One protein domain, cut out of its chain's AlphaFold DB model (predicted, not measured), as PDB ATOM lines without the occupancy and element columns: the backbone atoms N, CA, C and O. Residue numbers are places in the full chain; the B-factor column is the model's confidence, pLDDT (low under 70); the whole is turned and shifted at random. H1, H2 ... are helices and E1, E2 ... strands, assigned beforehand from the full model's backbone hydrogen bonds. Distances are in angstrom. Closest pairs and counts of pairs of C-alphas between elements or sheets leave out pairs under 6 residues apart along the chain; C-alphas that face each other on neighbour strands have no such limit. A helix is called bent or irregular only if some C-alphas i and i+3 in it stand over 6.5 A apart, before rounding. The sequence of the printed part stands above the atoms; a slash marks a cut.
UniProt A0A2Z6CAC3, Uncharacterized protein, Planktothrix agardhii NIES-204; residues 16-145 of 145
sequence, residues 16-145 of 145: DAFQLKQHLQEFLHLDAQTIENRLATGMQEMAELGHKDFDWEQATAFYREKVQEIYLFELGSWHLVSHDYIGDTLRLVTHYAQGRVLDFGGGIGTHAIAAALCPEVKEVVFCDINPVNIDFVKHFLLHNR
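Overview. This is residues 16 to 145 of the 145 residues of an uncharacterized protein of Planktothrix agardhii NIES-204 (UniProt A0A2Z6CAC3). Two groups of parts sit at the two ends of this domain: at one end the bent helix H2 wraps round H4, with H1 across its arm H2a, and at the other a ribbon of two parallel strands, E1 and E2, is covered by H6, with H5 alongside H6. H7 runs between them, packing on H1 and meeting E2 near its own start. The printed part has 130 residues, with seven named helices and two named strands in the order H1 H2 H3 H4 H5 E1 H6 E2 H7, and the class is mostly helix. It is compact, with a radius of gyration of the C-alphas of 15.1 A and spans of 44 by 37 by 27 A.

Along the chain. Find C-alpha 20 at (26.206, 52.212, 84.964), where H1 begins; it runs to residue 28. H2, residues 32 to 53, was assigned as one helix by its hydrogen bonds but is bent, with C-alphas 40 and 43 7.5 A apart; its arms are H2a, residues 32 to 40, and H2b, residues 43 to 53, 15.4 A long. Next come H3, residues 56 to 66, irregular with C-alphas 57 and 60 8.1 A apart; H4, residues 70 to 81, 16.8 A; and H5, residues 83 to 96, 20.1 A. E1 holds residues 99 to 104, 16.1 A, H6 residues 110 to 116, and E2 residues 121 to 127, 16.7 A. H7, residues 131 to 143, 18.8 A, ends at C-alpha 143, (24.890, 41.756, 92.022).

Arrangement. Look first at Gln 25 and Ala 32, the closest C-alphas of H1 and H2a, which touch at 6.6 A. H2a and H2b stand at a steep tilt of 61 degrees. H4 touches H2a with residues 73 to 77 alone, about perpendicular at 84 degrees, and touches H2b at Met 43 and Glu 74, closest C-alphas 4.6 A apart. H3 is close to but not clearly touching H7, closest C-alphas Arg 64 and Pro 131, 6.5 A. H5 touches H6 at a shallow tilt of 25 degrees, the same way, closest C-alphas Thr 94 and Ala 115, 6.2 A. E1, H6 and E2 form a strand-helix-strand unit, two parallel strands with a helix between, and its crossover is right-handed. Between E1 and E2, N 101 and O 123 are 2.9 A apart and N 125 and O 101 2.8 A, within hydrogen-bond range. The closest C-alphas of H6 and E2, Ala 116 and Val 124, are 6.0 A apart. H7 only just touches H1, with 3 pairs of C-alphas within 8 A, the closest Phe 27 and Phe 136, 6.5 A. Every O i to N i+4 pair is within hydrogen-bond range in H1, H2a, H2b, H4, H5, H6 and H7; in H3 5 of 7 are.

Size, cuts and confidence. The two C-alphas farthest apart, Lys 52 and Pro 119, are 44.7 A apart. The printed part has no cut, and its links between elements are tight. The mean pLDDT of the printed part is 95.2; residue 145, the chain's last, is the one under 70.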
ATOM      1  N   ASP A  16      28.330  49.160  77.705       91.31
ATOM      2  CA  ASP A  16      27.316  49.817  78.532       91.31
ATOM      3  C   ASP A  16      27.892  50.554  79.751       91.31
ATOM      4  O   ASP A  16      27.159  50.850  80.701       91.31
ATOM      5  N   ALA A  17      29.187  50.885  79.721       93.62
ATOM      6  CA  ALA A  17      29.873  51.575  80.807       93.62
ATOM      7  C   ALA A  17      29.778  50.804  82.138       93.62
ATOM      8  O   ALA A  17      29.528  51.390  83.188       93.62
ATOM      9  N   PHE A  18      29.946  49.475  82.086       93.00
ATOM     10  CA  PHE A  18      29.703  48.572  83.219       93.00
ATOM     11  C   PHE A  18      28.264  48.665  83.751       93.00
ATOM     12  O   PHE A  18      28.036  48.711  84.957       93.00
ATOM     13  N   GLN A  19      27.287  48.711  82.845       94.00
ATOM     14  CA  GLN A  19      25.857  48.820  83.136       94.00
ATOM     15  C   GLN A  19      25.505  50.014  84.046       94.00
ATOM     16  O   GLN A  19      24.524  49.964  84.790       94.00
ATOM     17  N   LEU A  20      26.275  51.112  83.990       95.62
ATOM     18  CA  LEU A  20      26.206  52.212  84.964       95.62
ATOM     19  C   LEU A  20      24.782  52.745  85.186       95.62
ATOM     20  O   LEU A  20      24.362  52.935  86.326       95.62
ATOM     21  N   LYS A  21      24.015  52.974  84.113       96.62
ATOM     22  CA  LYS A  21      22.646  53.509  84.227       96.62
ATOM     23  C   LYS A  21      21.681  52.526  84.885       96.62
ATOM     24  O   LYS A  21      20.800  52.948  85.625       96.62
ATOM     25  N   GLN A  22      21.814  51.229  84.615       96.00
ATOM     26  CA  GLN A  22      20.999  50.209  85.276       96.00
ATOM     27  C   GLN A  22      21.370  50.110  86.754       96.00
ATOM     28  O   GLN A  22      20.495  50.159  87.612       96.00
ATOM     29  N   HIS A  23      22.666  50.081  87.047       96.75
ATOM     30  CA  HIS A  23      23.164  50.027  88.414       96.75
ATOM     31  C   HIS A  23      22.734  51.252  89.247       96.75
ATOM     32  O   HIS A  23      22.323  51.109  90.396       96.75
ATOM     33  N   LEU A  24      22.710  52.456  88.659       97.69
ATOM     34  CA  LEU A  24      22.143  53.654  89.298       97.69
ATOM     35  C   LEU A  24      20.641  53.520  89.604       97.69
ATOM     36  O   LEU A  24      20.211  53.923  90.684       97.69
ATOM     37  N   GLN A  25      19.846  52.959  88.684       97.75
ATOM     38  CA  GLN A  25      18.411  52.720  88.905       97.75
ATOM     39  C   GLN A  25      18.181  51.747  90.063       97.75
ATOM     40  O   GLN A  25      17.361  52.013  90.941       97.75
ATOM     41  N   GLU A  26      18.916  50.636  90.074       97.19
ATOM     42  CA  GLU A  26      18.795  49.589  91.091       97.19
ATOM     43  C   GLU A  26      19.223  50.094  92.471       97.19
ATOM     44  O   GLU A  26      18.486  49.913  93.441       97.19
ATOM     45  N   PHE A  27      20.362  50.789  92.544       97.88
ATOM     46  CA  PHE A  27      20.914  51.295  93.796       97.88
ATOM     47  C   PHE A  27      20.066  52.410  94.422       97.88
ATOM     48  O   PHE A  27      19.865  52.416  95.635       97.88
ATOM     49  N   LEU A  28      19.574  53.357  93.615       97.56
ATOM     50  CA  LEU A  28      18.803  54.508  94.107       97.56
ATOM     51  C   LEU A  28      17.289  54.262  94.124       97.56
ATOM     52  O   LEU A  28      16.540  55.104  94.615       97.56
ATOM     53  N   HIS A  29      16.831  53.126  93.588       97.44
ATOM     54  CA  HIS A  29      15.414  52.816  93.386       97.44
ATOM     55  C   HIS A  29      14.677  53.890  92.567       97.44
ATOM     56  O   HIS A  29      13.556  54.286  92.893       97.44
ATOM     57  N   LEU A  30      15.318  54.362  91.496       97.94
ATOM     58  CA  LEU A  30      14.796  55.398  90.605       97.94
ATOM     59  C   LEU A  30      14.446  54.819  89.236       97.94
ATOM     60  O   LEU A  30      15.067  53.869  88.764       97.94
ATOM     61  N   ASP A  31      13.457  55.417  88.579       98.19
ATOM     62  CA  ASP A  31      13.108  55.071  87.206       98.19
ATOM     63  C   ASP A  31      14.123  55.637  86.194       98.19
ATOM     64  O   ASP A  31      14.851  56.599  86.467       98.19
ATOM     65  N   ALA A  32      14.134  55.058  84.991       97.75
ATOM     66  CA  ALA A  32      15.046  55.441  83.917       97.75
ATOM     67  C   ALA A  32      14.983  56.937  83.569       97.75
ATOM     68  O   ALA A  32      16.022  57.555  83.350       97.75
ATOM     69  N   GLN A  33      13.788  57.538  83.536       98.00
ATOM     70  CA  GLN A  33      13.637  58.943  83.162       98.00
ATOM     71  C   GLN A  33      14.249  59.861  84.223       98.00
ATOM     72  O   GLN A  33      14.915  60.841  83.882       98.00
ATOM     73  N   THR A  34      14.059  59.534  85.502       97.94
ATOM     74  CA  THR A  34      14.688  60.265  86.605       97.94
ATOM     75  C   THR A  34      16.212  60.149  86.552       97.94
ATOM     76  O   THR A  34      16.896  61.160  86.723       97.94
ATOM     77  N   ILE A  35      16.758  58.965  86.251       98.00
ATOM     78  CA  ILE A  35      18.209  58.778  86.098       98.00
ATOM     79  C   ILE A  35      18.776  59.611  84.948       98.00
ATOM     80  O   ILE A  35      19.769  60.308  85.150       98.00
ATOM     81  N   GLU A  36      18.147  59.599  83.771       97.75
ATOM     82  CA  GLU A  36      18.606  60.414  82.636       97.75
ATOM     83  C   GLU A  36      18.596  61.911  82.974       97.75
ATOM     84  O   GLU A  36      19.561  62.621  82.691       97.75
ATOM     85  N   ASN A  37      17.541  62.386  83.644       97.44
ATOM     86  CA  ASN A  37      17.442  63.784  84.058       97.44
ATOM     87  C   ASN A  37      18.549  64.161  85.055       97.44
ATOM     88  O   ASN A  37      19.223  65.169  84.854       97.44
ATOM     89  N   ARG A  38      18.776  63.345  86.094       97.12
ATOM     90  CA  ARG A  38      19.813  63.601  87.109       97.12
ATOM     91  C   ARG A  38      21.227  63.502  86.529       97.12
ATOM     92  O   ARG A  38      22.084  64.294  86.898       97.12
ATOM     93  N   LEU A  39      21.487  62.592  85.587       97.38
ATOM     94  CA  LEU A  39      22.774  62.527  84.876       97.38
ATOM     95  C   LEU A  39      23.017  63.765  83.999       97.38
ATOM     96  O   LEU A  39      24.158  64.212  83.865       97.38
ATOM     97  N   ALA A  40      21.960  64.341  83.420       96.50
ATOM     98  CA  ALA A  40      22.061  65.566  82.632       96.50
ATOM     99  C   ALA A  40      22.331  66.811  83.498       96.50
ATOM    100  O   ALA A  40      23.013  67.728  83.042       96.50
ATOM    101  N   THR A  41      21.824  66.853  84.738       95.38
ATOM    102  CA  THR A  41      21.951  68.014  85.640       95.38
ATOM    103  C   THR A  41      23.034  67.873  86.711       95.38
ATOM    104  O   THR A  41      23.445  68.884  87.278       95.38
ATOM    105  N   GLY A  42      23.548  66.668  86.969       92.44
ATOM    106  CA  GLY A  42      24.420  66.366  88.112       92.44
ATOM    107  C   GLY A  42      25.686  67.222  88.201       92.44
ATOM    108  O   GLY A  42      26.043  67.685  89.281       92.44
ATOM    109  N   MET A  43      26.327  67.520  87.065       93.06
ATOM    110  CA  MET A  43      27.490  68.419  87.031       93.06
ATOM    111  C   MET A  43      27.127  69.847  87.468       93.06
ATOM    112  O   MET A  43      27.873  70.478  88.217       93.06
ATOM    113  N   GLN A  44      25.974  70.360  87.026       94.50
ATOM    114  CA  GLN A  44      25.500  71.684  87.422       94.50
ATOM    115  C   GLN A  44      25.092  71.703  88.901       94.50
ATOM    116  O   GLN A  44      25.487  72.614  89.624       94.50
ATOM    117  N   GLU A  45      24.356  70.690  89.367       94.56
ATOM    118  CA  GLU A  45      23.958  70.547  90.774       94.56
ATOM    119  C   GLU A  45      25.183  70.527  91.700       94.56
ATOM    120  O   GLU A  45      25.208  71.221  92.719       94.56
ATOM    121  N   MET A  46      26.232  69.795  91.313       95.06
ATOM    122  CA  MET A  46      27.482  69.725  92.067       95.06
ATOM    123  C   MET A  46      28.223  71.067  92.095       95.06
ATOM    124  O   MET A  46      28.709  71.487  93.148       95.06
ATOM    125  N   ALA A  47      28.287  71.769  90.958       94.75
ATOM    126  CA  ALA A  47      28.893  73.096  90.888       94.75
ATOM    127  C   ALA A  47      28.146  74.103  91.777       94.75
ATOM    128  O   ALA A  47      28.771  74.839  92.539       94.75
ATOM    129  N   GLU A  48      26.812  74.112  91.735       96.00
ATOM    130  CA  GLU A  48      25.992  74.987  92.577       96.00
ATOM    131  C   GLU A  48      26.161  74.695  94.071       96.00
ATOM    132  O   GLU A  48      26.245  75.634  94.866       96.00
ATOM    133  N   LEU A  49      26.237  73.416  94.453       94.69
ATOM    134  CA  LEU A  49      26.499  73.006  95.832       94.69
ATOM    135  C   LEU A  49      27.885  73.475  96.292       94.69
ATOM    136  O   LEU A  49      28.013  74.069  97.361       94.69
ATOM    137  N   GLY A  50      28.910  73.268  95.461       94.31
ATOM    138  CA  GLY A  50      30.270  73.728  95.738       94.31
ATOM    139  C   GLY A  50      30.355  75.248  95.889       94.31
ATOM    140  O   GLY A  50      30.990  75.740  96.813       94.31
ATOM    141  N   HIS A  51      29.665  76.012  95.042       94.50
ATOM    142  CA  HIS A  51      29.667  77.474  95.128       94.50
ATOM    143  C   HIS A  51      29.010  78.029  96.398       94.50
ATOM    144  O   HIS A  51      29.395  79.110  96.842       94.50
ATOM    145  N   LYS A  52      28.008  77.339  96.951       92.88
ATOM    146  CA  LYS A  52      27.253  77.812  98.121       92.88
ATOM    147  C   LYS A  52      27.859  77.348  99.443       92.88
ATOM    148  O   LYS A  52      27.947  78.145 100.374       92.88
ATOM    149  N   ASP A  53      28.273  76.085  99.503       91.88
ATOM    150  CA  ASP A  53      28.485  75.381 100.771       91.88
ATOM    151  C   ASP A  53      29.932  74.901 100.974       91.88
ATOM    152  O   ASP A  53      30.243  74.357 102.037       91.88
ATOM    153  N   PHE A  54      30.823  75.056  99.986       95.75
ATOM    154  CA  PHE A  54      32.207  74.599 100.122       95.75
ATOM    155  C   PHE A  54      33.057  75.562 100.953       95.75
ATOM    156  O   PHE A  54      33.157  76.755 100.667       95.75
ATOM    157  N   ASP A  55      33.754  74.989 101.928       95.88
ATOM    158  CA  ASP A  55      34.775  75.640 102.737       95.88
ATOM    159  C   ASP A  55      35.960  74.677 102.880       95.88
ATOM    160  O   ASP A  55      35.781  73.495 103.187       95.88
ATOM    161  N   TRP A  56      37.176  75.181 102.664       95.31
ATOM    162  CA  TRP A  56      38.411  74.409 102.797       95.31
ATOM    163  C   TRP A  56      38.601  73.846 104.203       95.31
ATOM    164  O   TRP A  56      39.088  72.723 104.338       95.31
ATOM    165  N   GLU A  57      38.185  74.578 105.238       97.38
ATOM    166  CA  GLU A  57      38.272  74.100 106.623       97.38
ATOM    167  C   GLU A  57      37.300  72.939 106.889       97.38
ATOM    168  O   GLU A  57      37.536  72.123 107.777       97.38
ATOM    169  N   GLN A  58      36.251  72.812 106.068       96.12
ATOM    170  CA  GLN A  58      35.191  71.811 106.199       96.12
ATOM    171  C   GLN A  58      35.147  70.820 105.029       96.12
ATOM    172  O   GLN A  58      34.171  70.082 104.882       96.12
ATOM    173  N   ALA A  59      36.203  70.744 104.209       95.69
ATOM    174  CA  ALA A  59      36.216  69.935 102.989       95.69
ATOM    175  C   ALA A  59      35.881  68.456 103.256       95.69
ATOM    176  O   ALA A  59      35.130  67.834 102.507       95.69
ATOM    177  N   THR A  60      36.382  67.891 104.362       96.25
ATOM    178  CA  THR A  60      36.056  66.516 104.774       96.25
ATOM    179  C   THR A  60      34.557  66.332 105.012       96.25
ATOM    180  O   THR A  60      33.977  65.391 104.473       96.25
ATOM    181  N   ALA A  61      33.928  67.218 105.789       96.75
ATOM    182  CA  ALA A  61      32.495  67.154 106.071       96.75
ATOM    183  C   ALA A  61      31.667  67.404 104.803       96.75
ATOM    184  O   ALA A  61      30.675  66.721 104.566       96.75
ATOM    185  N   PHE A  62      32.114  68.316 103.938       96.94
ATOM    186  CA  PHE A  62      31.467  68.587 102.660       96.94
ATOM    187  C   PHE A  62      31.372  67.319 101.793       96.94
ATOM    188  O   PHE A  62      30.269  66.866 101.486       96.94
ATOM    189  N   TYR A  63      32.498  66.673 101.472       95.56
ATOM    190  CA  TYR A  63      32.482  65.477 100.618       95.56
ATOM    191  C   TYR A  63      31.870  64.240 101.291       95.56
ATOM    192  O   TYR A  63      31.291  63.400 100.606       95.56
ATOM    193  N   ARG A  64      31.975  64.118 102.620       96.00
ATOM    194  CA  ARG A  64      31.419  62.980 103.369       96.00
ATOM    195  C   ARG A  64      29.912  63.088 103.603       96.00
ATOM    196  O   ARG A  64      29.233  62.069 103.600       96.00
ATOM    197  N   GLU A  65      29.399  64.288 103.861       95.25
ATOM    198  CA  GLU A  65      28.051  64.477 104.419       95.25
ATOM    199  C   GLU A  65      27.139  65.327 103.533       95.25
ATOM    200  O   GLU A  65      25.926  65.115 103.542       95.25
ATOM    201  N   LYS A  66      27.690  66.286 102.777       95.06
ATOM    202  CA  LYS A  66      26.899  67.235 101.978       95.06
ATOM    203  C   LYS A  66      26.656  66.758 100.557       95.06
ATOM    204  O   LYS A  66      25.534  66.879 100.080       95.06
ATOM    205  N   VAL A  67      27.679  66.223  99.892       94.81
ATOM    206  CA  VAL A  67      27.558  65.875  98.468       94.81
ATOM    207  C   VAL A  67      26.648  64.661  98.240       94.81
ATOM    208  O   VAL A  67      25.815  64.683  97.336       94.81
ATOM    209  N   GLN A  68      26.764  63.619  99.070       94.56
ATOM    210  CA  GLN A  68      25.912  62.420  99.018       94.56
ATOM    211  C   GLN A  68      25.749  61.864  97.584       94.56
ATOM    212  O   GLN A  68      26.738  61.706  96.868       94.56
ATOM    213  N   GLU A  69      24.518  61.562  97.159       95.75
ATOM    214  CA  GLU A  69      24.197  61.011  95.837       95.75
ATOM    215  C   GLU A  69      24.428  61.986  94.675       95.75
ATOM    216  O   GLU A  69      24.587  61.530  93.546       95.75
ATOM    217  N   ILE A  70      24.500  63.306  94.915       95.50
ATOM    218  CA  ILE A  70      24.786  64.286  93.847       95.50
ATOM    219  C   ILE A  70      26.123  63.937  93.185       95.50
ATOM    220  O   ILE A  70      26.257  64.039  91.965       95.50
ATOM    221  N   TYR A  71      27.078  63.423  93.970       95.75
ATOM    222  CA  TYR A  71      28.368  63.015  93.431       95.75
ATOM    223  C   TYR A  71      28.271  61.828  92.477       95.75
ATOM    224  O   TYR A  71      29.009  61.781  91.501       95.75
ATOM    225  N   LEU A  72      27.356  60.883  92.719       97.12
ATOM    226  CA  LEU A  72      27.163  59.745  91.818       97.12
ATOM    227  C   LEU A  72      26.727  60.215  90.431       97.12
ATOM    228  O   LEU A  72      27.176  59.667  89.427       97.12
ATOM    229  N   PHE A  73      25.870  61.235  90.369       97.69
ATOM    230  CA  PHE A  73      25.385  61.775  89.106       97.69
ATOM    231  C   PHE A  73      26.431  62.625  88.391       97.69
ATOM    232  O   PHE A  73      26.547  62.520  87.174       97.69
ATOM    233  N   GLU A  74      27.219  63.420  89.119       96.44
ATOM    234  CA  GLU A  74      28.350  64.149  88.535       96.44
ATOM    235  C   GLU A  74      29.399  63.180  87.970       96.44
ATOM    236  O   GLU A  74      29.702  63.239  86.777       96.44
ATOM    237  N   LEU A  75      29.850  62.213  88.777       96.31
ATOM    238  CA  LEU A  75      30.811  61.196  88.356       96.31
ATOM    239  C   LEU A  75      30.262  60.330  87.225       96.31
ATOM    240  O   LEU A  75      30.989  60.004  86.290       96.31
ATOM    241  N   GLY A  76      28.982  59.961  87.284       96.25
ATOM    242  CA  GLY A  76      28.325  59.174  86.249       96.25
ATOM    243  C   GLY A  76      28.196  59.934  84.930       96.25
ATOM    244  O   GLY A  76      28.455  59.374  83.866       96.25
ATOM    245  N   SER A  77      27.864  61.225  84.987       95.56
ATOM    246  CA  SER A  77      27.813  62.103  83.814       95.56
ATOM    247  C   SER A  77      29.196  62.242  83.180       95.56
ATOM    248  O   SER A  77      29.367  61.985  81.985       95.56
ATOM    249  N   TRP A  78      30.215  62.532  83.998       94.06
ATOM    250  CA  TRP A  78      31.604  62.584  83.551       94.06
ATOM    251  C   TRP A  78      32.056  61.256  82.941       94.06
ATOM    252  O   TRP A  78      32.702  61.253  81.892       94.06
ATOM    253  N   HIS A  79      31.668  60.135  83.550       94.69
ATOM    254  CA  HIS A  79      32.016  58.799  83.096       94.69
ATOM    255  C   HIS A  79      31.469  58.476  81.702       94.69
ATOM    256  O   HIS A  79      32.189  57.947  80.855       94.69
ATOM    257  N   LEU A  80      30.208  58.832  81.453       94.31
ATOM    258  CA  LEU A  80      29.540  58.595  80.177       94.31
ATOM    259  C   LEU A  80      30.052  59.529  79.072       94.31
ATOM    260  O   LEU A  80      30.217  59.097  77.932       94.31
ATOM    261  N   VAL A  81      30.325  60.798  79.392       94.12
ATOM    262  CA  VAL A  81      30.813  61.785  78.412       94.12
ATOM    263  C   VAL A  81      32.300  61.589  78.093       94.12
ATOM    264  O   VAL A  81      32.725  61.821  76.963       94.12
ATOM    265  N   SER A  82      33.097  61.117  79.055       93.81
ATOM    266  CA  SER A  82      34.553  60.936  78.921       93.81
ATOM    267  C   SER A  82      34.947  59.522  78.486       93.81
ATOM    268  O   SER A  82      36.029  59.051  78.833       93.81
ATOM    269  N   HIS A  83      34.078  58.842  77.735       91.25
ATOM    270  CA  HIS A  83      34.203  57.422  77.408       91.25
ATOM    271  C   HIS A  83      35.583  57.028  76.841       91.25
ATOM    272  O   HIS A  83      36.215  56.083  77.304       91.25
ATOM    273  N   ASP A  84      36.119  57.779  75.877       91.06
ATOM    274  CA  ASP A  84      37.417  57.425  75.283       91.06
ATOM    275  C   ASP A  84      38.586  57.688  76.243       91.06
ATOM    276  O   ASP A  84      39.499  56.869  76.359       91.06
ATOM    277  N   TYR A  85      38.526  58.793  76.992       93.88
ATOM    278  CA  TYR A  85      39.541  59.158  77.982       93.88
ATOM    279  C   TYR A  85      39.619  58.137  79.128       93.88
ATOM    280  O   TYR A  85      40.705  57.694  79.518       93.88
ATOM    281  N   ILE A  86      38.464  57.735  79.660       95.06
ATOM    282  CA  ILE A  86      38.397  56.709  80.697       95.06
ATOM    283  C   ILE A  86      38.821  55.371  80.103       95.06
ATOM    284  O   ILE A  86      39.658  54.705  80.701       95.06
ATOM    285  N   GLY A  87      38.364  55.011  78.902       94.81
ATOM    286  CA  GLY A  87      38.794  53.798  78.207       94.81
ATOM    287  C   GLY A  87      40.314  53.677  78.059       94.81
ATOM    288  O   GLY A  87      40.879  52.618  78.341       94.81
ATOM    289  N   ASP A  88      41.000  54.757  77.686       93.94
ATOM    290  CA  ASP A  88      42.467  54.793  77.632       93.94
ATOM    291  C   ASP A  88      43.106  54.647  79.018       93.94
ATOM    292  O   ASP A  88      44.098  53.929  79.179       93.94
ATOM    293  N   THR A  89      42.498  55.241  80.044       94.25
ATOM    294  CA  THR A  89      42.918  55.047  81.437       94.25
ATOM    295  C   THR A  89      42.756  53.586  81.865       94.25
ATOM    296  O   THR A  89      43.666  53.026  82.473       94.25
ATOM    297  N   LEU A  90      41.667  52.910  81.483       95.81
ATOM    298  CA  LEU A  90      41.471  51.486  81.770       95.81
ATOM    299  C   LEU A  90      42.489  50.608  81.043       95.81
ATOM    300  O   LEU A  90      42.961  49.626  81.615       95.81
ATOM    301  N   ARG A  91      42.904  50.959  79.821       94.94
ATOM    302  CA  ARG A  91      44.009  50.259  79.142       94.94
ATOM    303  C   ARG A  91      45.311  50.370  79.929       94.94
ATOM    304  O   ARG A  91      46.017  49.378  80.070       94.94
ATOM    305  N   LEU A  92      45.617  51.548  80.473       93.88
ATOM    306  CA  LEU A  92      46.795  51.740  81.323       93.88
ATOM    307  C   LEU A  92      46.681  50.951  82.632       93.88
ATOM    308  O   LEU A  92      47.608  50.219  82.975       93.88
ATOM    309  N   VAL A  93      45.546  51.049  83.330       93.19
ATOM    310  CA  VAL A  93      45.287  50.297  84.567       93.19
ATOM    311  C   VAL A  93      45.475  48.807  84.317       93.19
ATOM    312  O   VAL A  93      46.267  48.171  84.999       93.19
ATOM    313  N   THR A  94      44.828  48.256  83.293       91.88
ATOM    314  CA  THR A  94      44.888  46.816  83.008       91.88
ATOM    315  C   THR A  94      46.242  46.331  82.503       91.88
ATOM    316  O   THR A  94      46.547  45.149  82.628       91.88
ATOM    317  N   HIS A  95      47.072  47.223  81.959       93.44
ATOM    318  CA  HIS A  95      48.426  46.881  81.547       93.44
ATOM    319  C   HIS A  95      49.406  46.788  82.724       93.44
ATOM    320  O   HIS A  95      50.338  45.990  82.672       93.44
ATOM    321  N   TYR A  96      49.224  47.602  83.769       93.62
ATOM    322  CA  TYR A  96      50.186  47.712  84.874       93.62
ATOM    323  C   TYR A  96      49.700  47.126  86.206       93.62
ATOM    324  O   TYR A  96      50.524  46.866  87.087       93.62
ATOM    325  N   ALA A  97      48.391  46.945  86.389       95.50
ATOM    326  CA  ALA A  97      47.818  46.475  87.644       95.50
ATOM    327  C   ALA A  97      48.185  45.009  87.919       95.50
ATOM    328  O   ALA A  97      47.871  44.110  87.145       95.50
ATOM    329  N   GLN A  98      48.814  44.776  89.070       97.06
ATOM    330  CA  GLN A  98      49.209  43.452  89.547       97.06
ATOM    331  C   GLN A  98      49.294  43.440  91.077       97.06
ATOM    332  O   GLN A  98      49.493  44.473  91.718       97.06
ATOM    333  N   GLY A  99      49.193  42.260  91.686       98.12
ATOM    334  CA  GLY A  99      49.350  42.101  93.127       98.12
ATOM    335  C   GLY A  99      48.233  42.793  93.909       98.12
ATOM    336  O   GLY A  99      47.088  42.362  93.847       98.12
ATOM    337  N   ARG A 100      48.560  43.818  94.697       98.12
ATOM    338  CA  ARG A 100      47.581  44.558  95.507       98.12
ATOM    339  C   ARG A 100      47.443  45.966  94.949       98.12
ATOM    340  O   ARG A 100      48.445  46.668  94.843       98.12
ATOM    341  N   VAL A 101      46.221  46.370  94.627       97.88
ATOM    342  CA  VAL A 101      45.911  47.686  94.057       97.88
ATOM    343  C   VAL A 101      45.122  48.499  95.076       97.88
ATOM    344  O   VAL A 101      44.193  47.984  95.688       97.88
ATOM    345  N   LEU A 102      45.493  49.763  95.264       97.56
ATOM    346  CA  LEU A 102      44.720  50.737  96.032       97.56
ATOM    347  C   LEU A 102      44.053  51.699  95.048       97.56
ATOM    348  O   LEU A 102      44.756  52.367  94.291       97.56
ATOM    349  N   ASP A 103      42.728  51.784  95.089       96.88
ATOM    350  CA  ASP A 103      41.952  52.809  94.392       96.88
ATOM    351  C   ASP A 103      41.544  53.887  95.405       96.88
ATOM    352  O   ASP A 103      40.655  53.679  96.238       96.88
ATOM    353  N   PHE A 104      42.278  55.000  95.403       95.38
ATOM    354  CA  PHE A 104      42.101  56.103  96.344       95.38
ATOM    355  C   PHE A 104      41.238  57.202  95.722       95.38
ATOM    356  O   PHE A 104      41.648  57.826  94.746       95.38
ATOM    357  N   GLY A 105      40.072  57.463  96.316       95.25
ATOM    358  CA  GLY A 105      39.057  58.321  95.703       95.25
ATOM    359  C   GLY A 105      38.339  57.594  94.566       95.25
ATOM    360  O   GLY A 105      38.182  58.149  93.483       95.25
ATOM    361  N   GLY A 106      37.965  56.333  94.800       95.56
ATOM    362  CA  GLY A 106      37.515  55.428  93.741       95.56
ATOM    363  C   GLY A 106      36.161  55.776  93.113       95.56
ATOM    364  O   GLY A 106      35.805  55.201  92.082       95.56
ATOM    365  N   GLY A 107      35.393  56.707  93.686       96.62
ATOM    366  CA  GLY A 107      34.184  57.245  93.075       96.62
ATOM    367  C   GLY A 107      33.133  56.168  92.816       96.62
ATOM    368  O   GLY A 107      32.800  55.368  93.687       96.62
ATOM    369  N   ILE A 108      32.657  56.103  91.574       96.88
ATOM    370  CA  ILE A 108      31.718  55.072  91.104       96.88
ATOM    371  C   ILE A 108      32.373  53.691  90.887       96.88
ATOM    372  O   ILE A 108      31.720  52.762  90.419       96.88
ATOM    373  N   GLY A 109      33.661  53.535  91.207       96.25
ATOM    374  CA  GLY A 109      34.365  52.252  91.232       96.25
ATOM    375  C   GLY A 109      34.905  51.769  89.891       96.25
ATOM    376  O   GLY A 109      35.384  50.642  89.819       96.25
ATOM    377  N   THR A 110      34.871  52.583  88.833       95.81
ATOM    378  CA  THR A 110      35.309  52.175  87.488       95.81
ATOM    379  C   THR A 110      36.719  51.578  87.477       95.81
ATOM    380  O   THR A 110      36.936  50.506  86.910       95.81
ATOM    381  N   HIS A 111      37.684  52.260  88.102       96.12
ATOM    382  CA  HIS A 111      39.078  51.816  88.109       96.12
ATOM    383  C   HIS A 111      39.276  50.602  89.019       96.12
ATOM    384  O   HIS A 111      39.923  49.643  88.600       96.12
ATOM    385  N   ALA A 112      38.671  50.589  90.211       96.06
ATOM    386  CA  ALA A 112      38.660  49.422  91.089       96.06
ATOM    387  C   ALA A 112      38.081  48.169  90.417       96.06
ATOM    388  O   ALA A 112      38.673  47.097  90.532       96.06
ATOM    389  N   ILE A 113      36.961  48.291  89.695       94.56
ATOM    390  CA  ILE A 113      36.339  47.181  88.960       94.56
ATOM    391  C   ILE A 113      37.287  46.691  87.863       94.56
ATOM    392  O   ILE A 113      37.585  45.500  87.802       94.56
ATOM    393  N   ALA A 114      37.832  47.591  87.041       95.12
ATOM    394  CA  ALA A 114      38.771  47.208  85.988       95.12
ATOM    395  C   ALA A 114      40.042  46.539  86.540       95.12
ATOM    396  O   ALA A 114      40.498  45.537  85.988       95.12
ATOM    397  N   ALA A 115      40.587  47.044  87.650       96.12
ATOM    398  CA  ALA A 115      41.714  46.425  88.339       96.12
ATOM    399  C   ALA A 115      41.345  45.038  88.890       96.12
ATOM    400  O   ALA A 115      42.122  44.102  88.742       96.12
ATOM    401  N   ALA A 116      40.153  44.871  89.468       94.75
ATOM    402  CA  ALA A 116      39.692  43.590  90.006       94.75
ATOM    403  C   ALA A 116      39.478  42.518  88.924       94.75
ATOM    404  O   ALA A 116      39.580  41.328  89.216       94.75
ATOM    405  N   LEU A 117      39.208  42.926  87.681       93.50
ATOM    406  CA  LEU A 117      39.097  42.025  86.530       93.50
ATOM    407  C   LEU A 117      40.463  41.582  85.970       93.50
ATOM    408  O   LEU A 117      40.516  40.678  85.135       93.50
ATOM    409  N   CYS A 118      41.570  42.192  86.407       95.19
ATOM    410  CA  CYS A 118      42.908  41.842  85.936       95.19
ATOM    411  C   CYS A 118      43.385  40.514  86.552       95.19
ATOM    412  O   CYS A 118      43.456  40.413  87.776       95.19
ATOM    413  N   PRO A 119      43.825  39.522  85.748       93.69
ATOM    414  CA  PRO A 119      44.253  38.216  86.266       93.69
ATOM    415  C   PRO A 119      45.429  38.266  87.251       93.69
ATOM    416  O   PRO A 119      45.565  37.391  88.102       93.69
ATOM    417  N   GLU A 120      46.301  39.270  87.127       95.94
ATOM    418  CA  GLU A 120      47.474  39.427  87.993       95.94
ATOM    419  C   GLU A 120      47.165  40.166  89.304       95.94
ATOM    420  O   GLU A 120      47.997  40.181  90.218       95.94
ATOM    421  N   VAL A 121      45.978  40.767  89.430       97.81
ATOM    422  CA  VAL A 121      45.536  41.455  90.645       97.81
ATOM    423  C   VAL A 121      44.947  40.441  91.622       97.81
ATOM    424  O   VAL A 121      44.006  39.713  91.333       97.81
ATOM    425  N   LYS A 122      45.530  40.399  92.818       97.75
ATOM    426  CA  LYS A 122      45.138  39.536  93.939       97.75
ATOM    427  C   LYS A 122      44.100  40.194  94.840       97.75
ATOM    428  O   LYS A 122      43.284  39.502  95.435       97.75
ATOM    429  N   GLU A 123      44.177  41.513  94.997       97.56
ATOM    430  CA  GLU A 123      43.298  42.285  95.872       97.56
ATOM    431  C   GLU A 123      43.193  43.729  95.373       97.56
ATOM    432  O   GLU A 123      44.201  44.333  94.997       97.56
ATOM    433  N   VAL A 124      41.985  44.290  95.441       97.44
ATOM    434  CA  VAL A 124      41.735  45.724  95.271       97.44
ATOM    435  C   VAL A 124      41.209  46.285  96.585       97.44
ATOM    436  O   VAL A 124      40.183  45.841  97.097       97.44
ATOM    437  N   VAL A 125      41.908  47.278  97.124       97.44
ATOM    438  CA  VAL A 125      41.452  48.092  98.247       97.44
ATOM    439  C   VAL A 125      40.799  49.340  97.665       97.44
ATOM    440  O   VAL A 125      41.480  50.197  97.115       97.44
ATOM    441  N   PHE A 126      39.475  49.427  97.765       97.62
ATOM    442  CA  PHE A 126      38.703  50.597  97.351       97.62
ATOM    443  C   PHE A 126      38.533  51.556  98.532       97.62
ATOM    444  O   PHE A 126      38.134  51.136  99.623       97.62
ATOM    445  N   CYS A 127      38.824  52.839  98.330       97.12
ATOM    446  CA  CYS A 127      38.651  53.883  99.333       97.12
ATOM    447  C   CYS A 127      37.948  55.098  98.730       97.12
ATOM    448  O   CYS A 127      38.387  55.643  97.720       97.12
ATOM    449  N   ASP A 128      36.909  55.576  99.410       97.69
ATOM    450  CA  ASP A 128      36.250  56.841  99.104       97.69
ATOM    451  C   ASP A 128      35.879  57.550 100.416       97.69
ATOM    452  O   ASP A 128      35.700  56.913 101.457       97.69
ATOM    453  N   ILE A 129      35.821  58.877 100.384       96.62
ATOM    454  CA  ILE A 129      35.411  59.693 101.527       96.62
ATOM    455  C   ILE A 129      33.886  59.787 101.636       96.62
ATOM    456  O   ILE A 129      33.366  59.920 102.747       96.62
ATOM    457  N   ASN A 130      33.186  59.701 100.503       97.44
ATOM    458  CA  ASN A 130      31.738  59.722 100.420       97.44
ATOM    459  C   ASN A 130      31.200  58.301 100.681       97.44
ATOM    460  O   ASN A 130      31.435  57.395  99.875       97.44
ATOM    461  N   PRO A 131      30.466  58.066 101.784       97.25
ATOM    462  CA  PRO A 131      29.935  56.744 102.103       97.25
ATOM    463  C   PRO A 131      28.949  56.229 101.045       97.25
ATOM    464  O   PRO A 131      28.871  55.020 100.838       97.25
ATOM    465  N   VAL A 132      28.262  57.123 100.324       98.06
ATOM    466  CA  VAL A 132      27.336  56.743  99.248       98.06
ATOM    467  C   VAL A 132      28.080  56.058  98.098       98.06
ATOM    468  O   VAL A 132      27.615  55.035  97.604       98.06
ATOM    469  N   ASN A 133      29.272  56.542  97.730       97.75
ATOM    470  CA  ASN A 133      30.122  55.905  96.715       97.75
ATOM    471  C   ASN A 133      30.550  54.497  97.147       97.75
ATOM    472  O   ASN A 133      30.525  53.554  96.355       97.75
ATOM    473  N   ILE A 134      30.900  54.333  98.426       97.25
ATOM    474  CA  ILE A 134      31.263  53.027  98.984       97.25
ATOM    475  C   ILE A 134      30.093  52.049  98.860       97.25
ATOM    476  O   ILE A 134      30.282  50.914  98.417       97.25
ATOM    477  N   ASP A 135      28.894  52.465  99.253       97.75
ATOM    478  CA  ASP A 135      27.723  51.592  99.224       97.75
ATOM    479  C   ASP A 135      27.252  51.310  97.791       97.75
ATOM    480  O   ASP A 135      26.873  50.176  97.492       97.75
ATOM    481  N   PHE A 136      27.402  52.275  96.882       97.69
ATOM    482  CA  PHE A 136      27.169  52.104  95.450       97.69
ATOM    483  C   PHE A 136      28.075  51.022  94.845       97.69
ATOM    484  O   PHE A 136      27.592  50.100  94.182       97.69
ATOM    485  N   VAL A 137      29.384  51.071  95.114       96.56
ATOM    486  CA  VAL A 137      30.335  50.063  94.615       96.56
ATOM    487  C   VAL A 137      30.100  48.701  95.272       96.56
ATOM    488  O   VAL A 137      30.143  47.672  94.596       96.56
ATOM    489  N   LYS A 138      29.785  48.655  96.574       96.00
ATOM    490  CA  LYS A 138      29.398  47.398  97.240       96.00
ATOM    491  C   LYS A 138      28.160  46.777  96.598       96.00
ATOM    492  O   LYS A 138      28.153  45.568  96.380       96.00
ATOM    493  N   HIS A 139      27.138  47.578  96.293       96.00
ATOM    494  CA  HIS A 139      25.927  47.095  95.638       96.00
ATOM    495  C   HIS A 139      26.255  46.479  94.274       96.00
ATOM    496  O   HIS A 139      25.811  45.366  94.003       96.00
ATOM    497  N   PHE A 140      27.124  47.117  93.480       92.94
ATOM    498  CA  PHE A 140      27.567  46.578  92.190       92.94
ATOM    499  C   PHE A 140      28.192  45.187  92.346       92.94
ATOM    500  O   PHE A 140      27.799  44.233  91.675       92.94
ATOM    501  N   LEU A 141      29.140  45.061  93.280       89.56
ATOM    502  CA  LEU A 141      29.893  43.828  93.518       89.56
ATOM    503  C   LEU A 141      29.040  42.682  94.075       89.56
ATOM    504  O   LEU A 141      29.433  41.528  93.933       89.56
ATOM    505  N   LEU A 142      27.918  42.972  94.737       89.06
ATOM    506  CA  LEU A 142      27.004  41.942  95.240       89.06
ATOM    507  C   LEU A 142      26.092  41.372  94.146       89.06
ATOM    508  O   LEU A 142      25.650  40.234  94.282       89.06
ATOM    509  N   HIS A 143      25.832  42.133  93.082       84.19
ATOM    510  CA  HIS A 143      24.890  41.756  92.022       84.19
ATOM    511  C   HIS A 143      25.575  41.339  90.711       84.19
ATOM    512  O   HIS A 143      24.927  40.743  89.858       84.19
ATOM    513  N   ASN A 144      26.878  41.604  90.559       74.94
ATOM    514  CA  ASN A 144      27.643  41.339  89.330       74.94
ATOM    515  C   ASN A 144      28.862  40.414  89.550       74.94
ATOM    516  O   ASN A 144      29.847  40.512  88.817       74.94
ATOM    517  N   ARG A 145      28.826  39.545  90.571       60.69
ATOM    518  CA  ARG A 145      29.839  38.500  90.817       60.69
ATOM    519  C   ARG A 145      29.404  37.131  90.314       60.69
ATOM    520  O   ARG A 145      28.212  36.802  90.479       60.69
TER     521      ARG A 145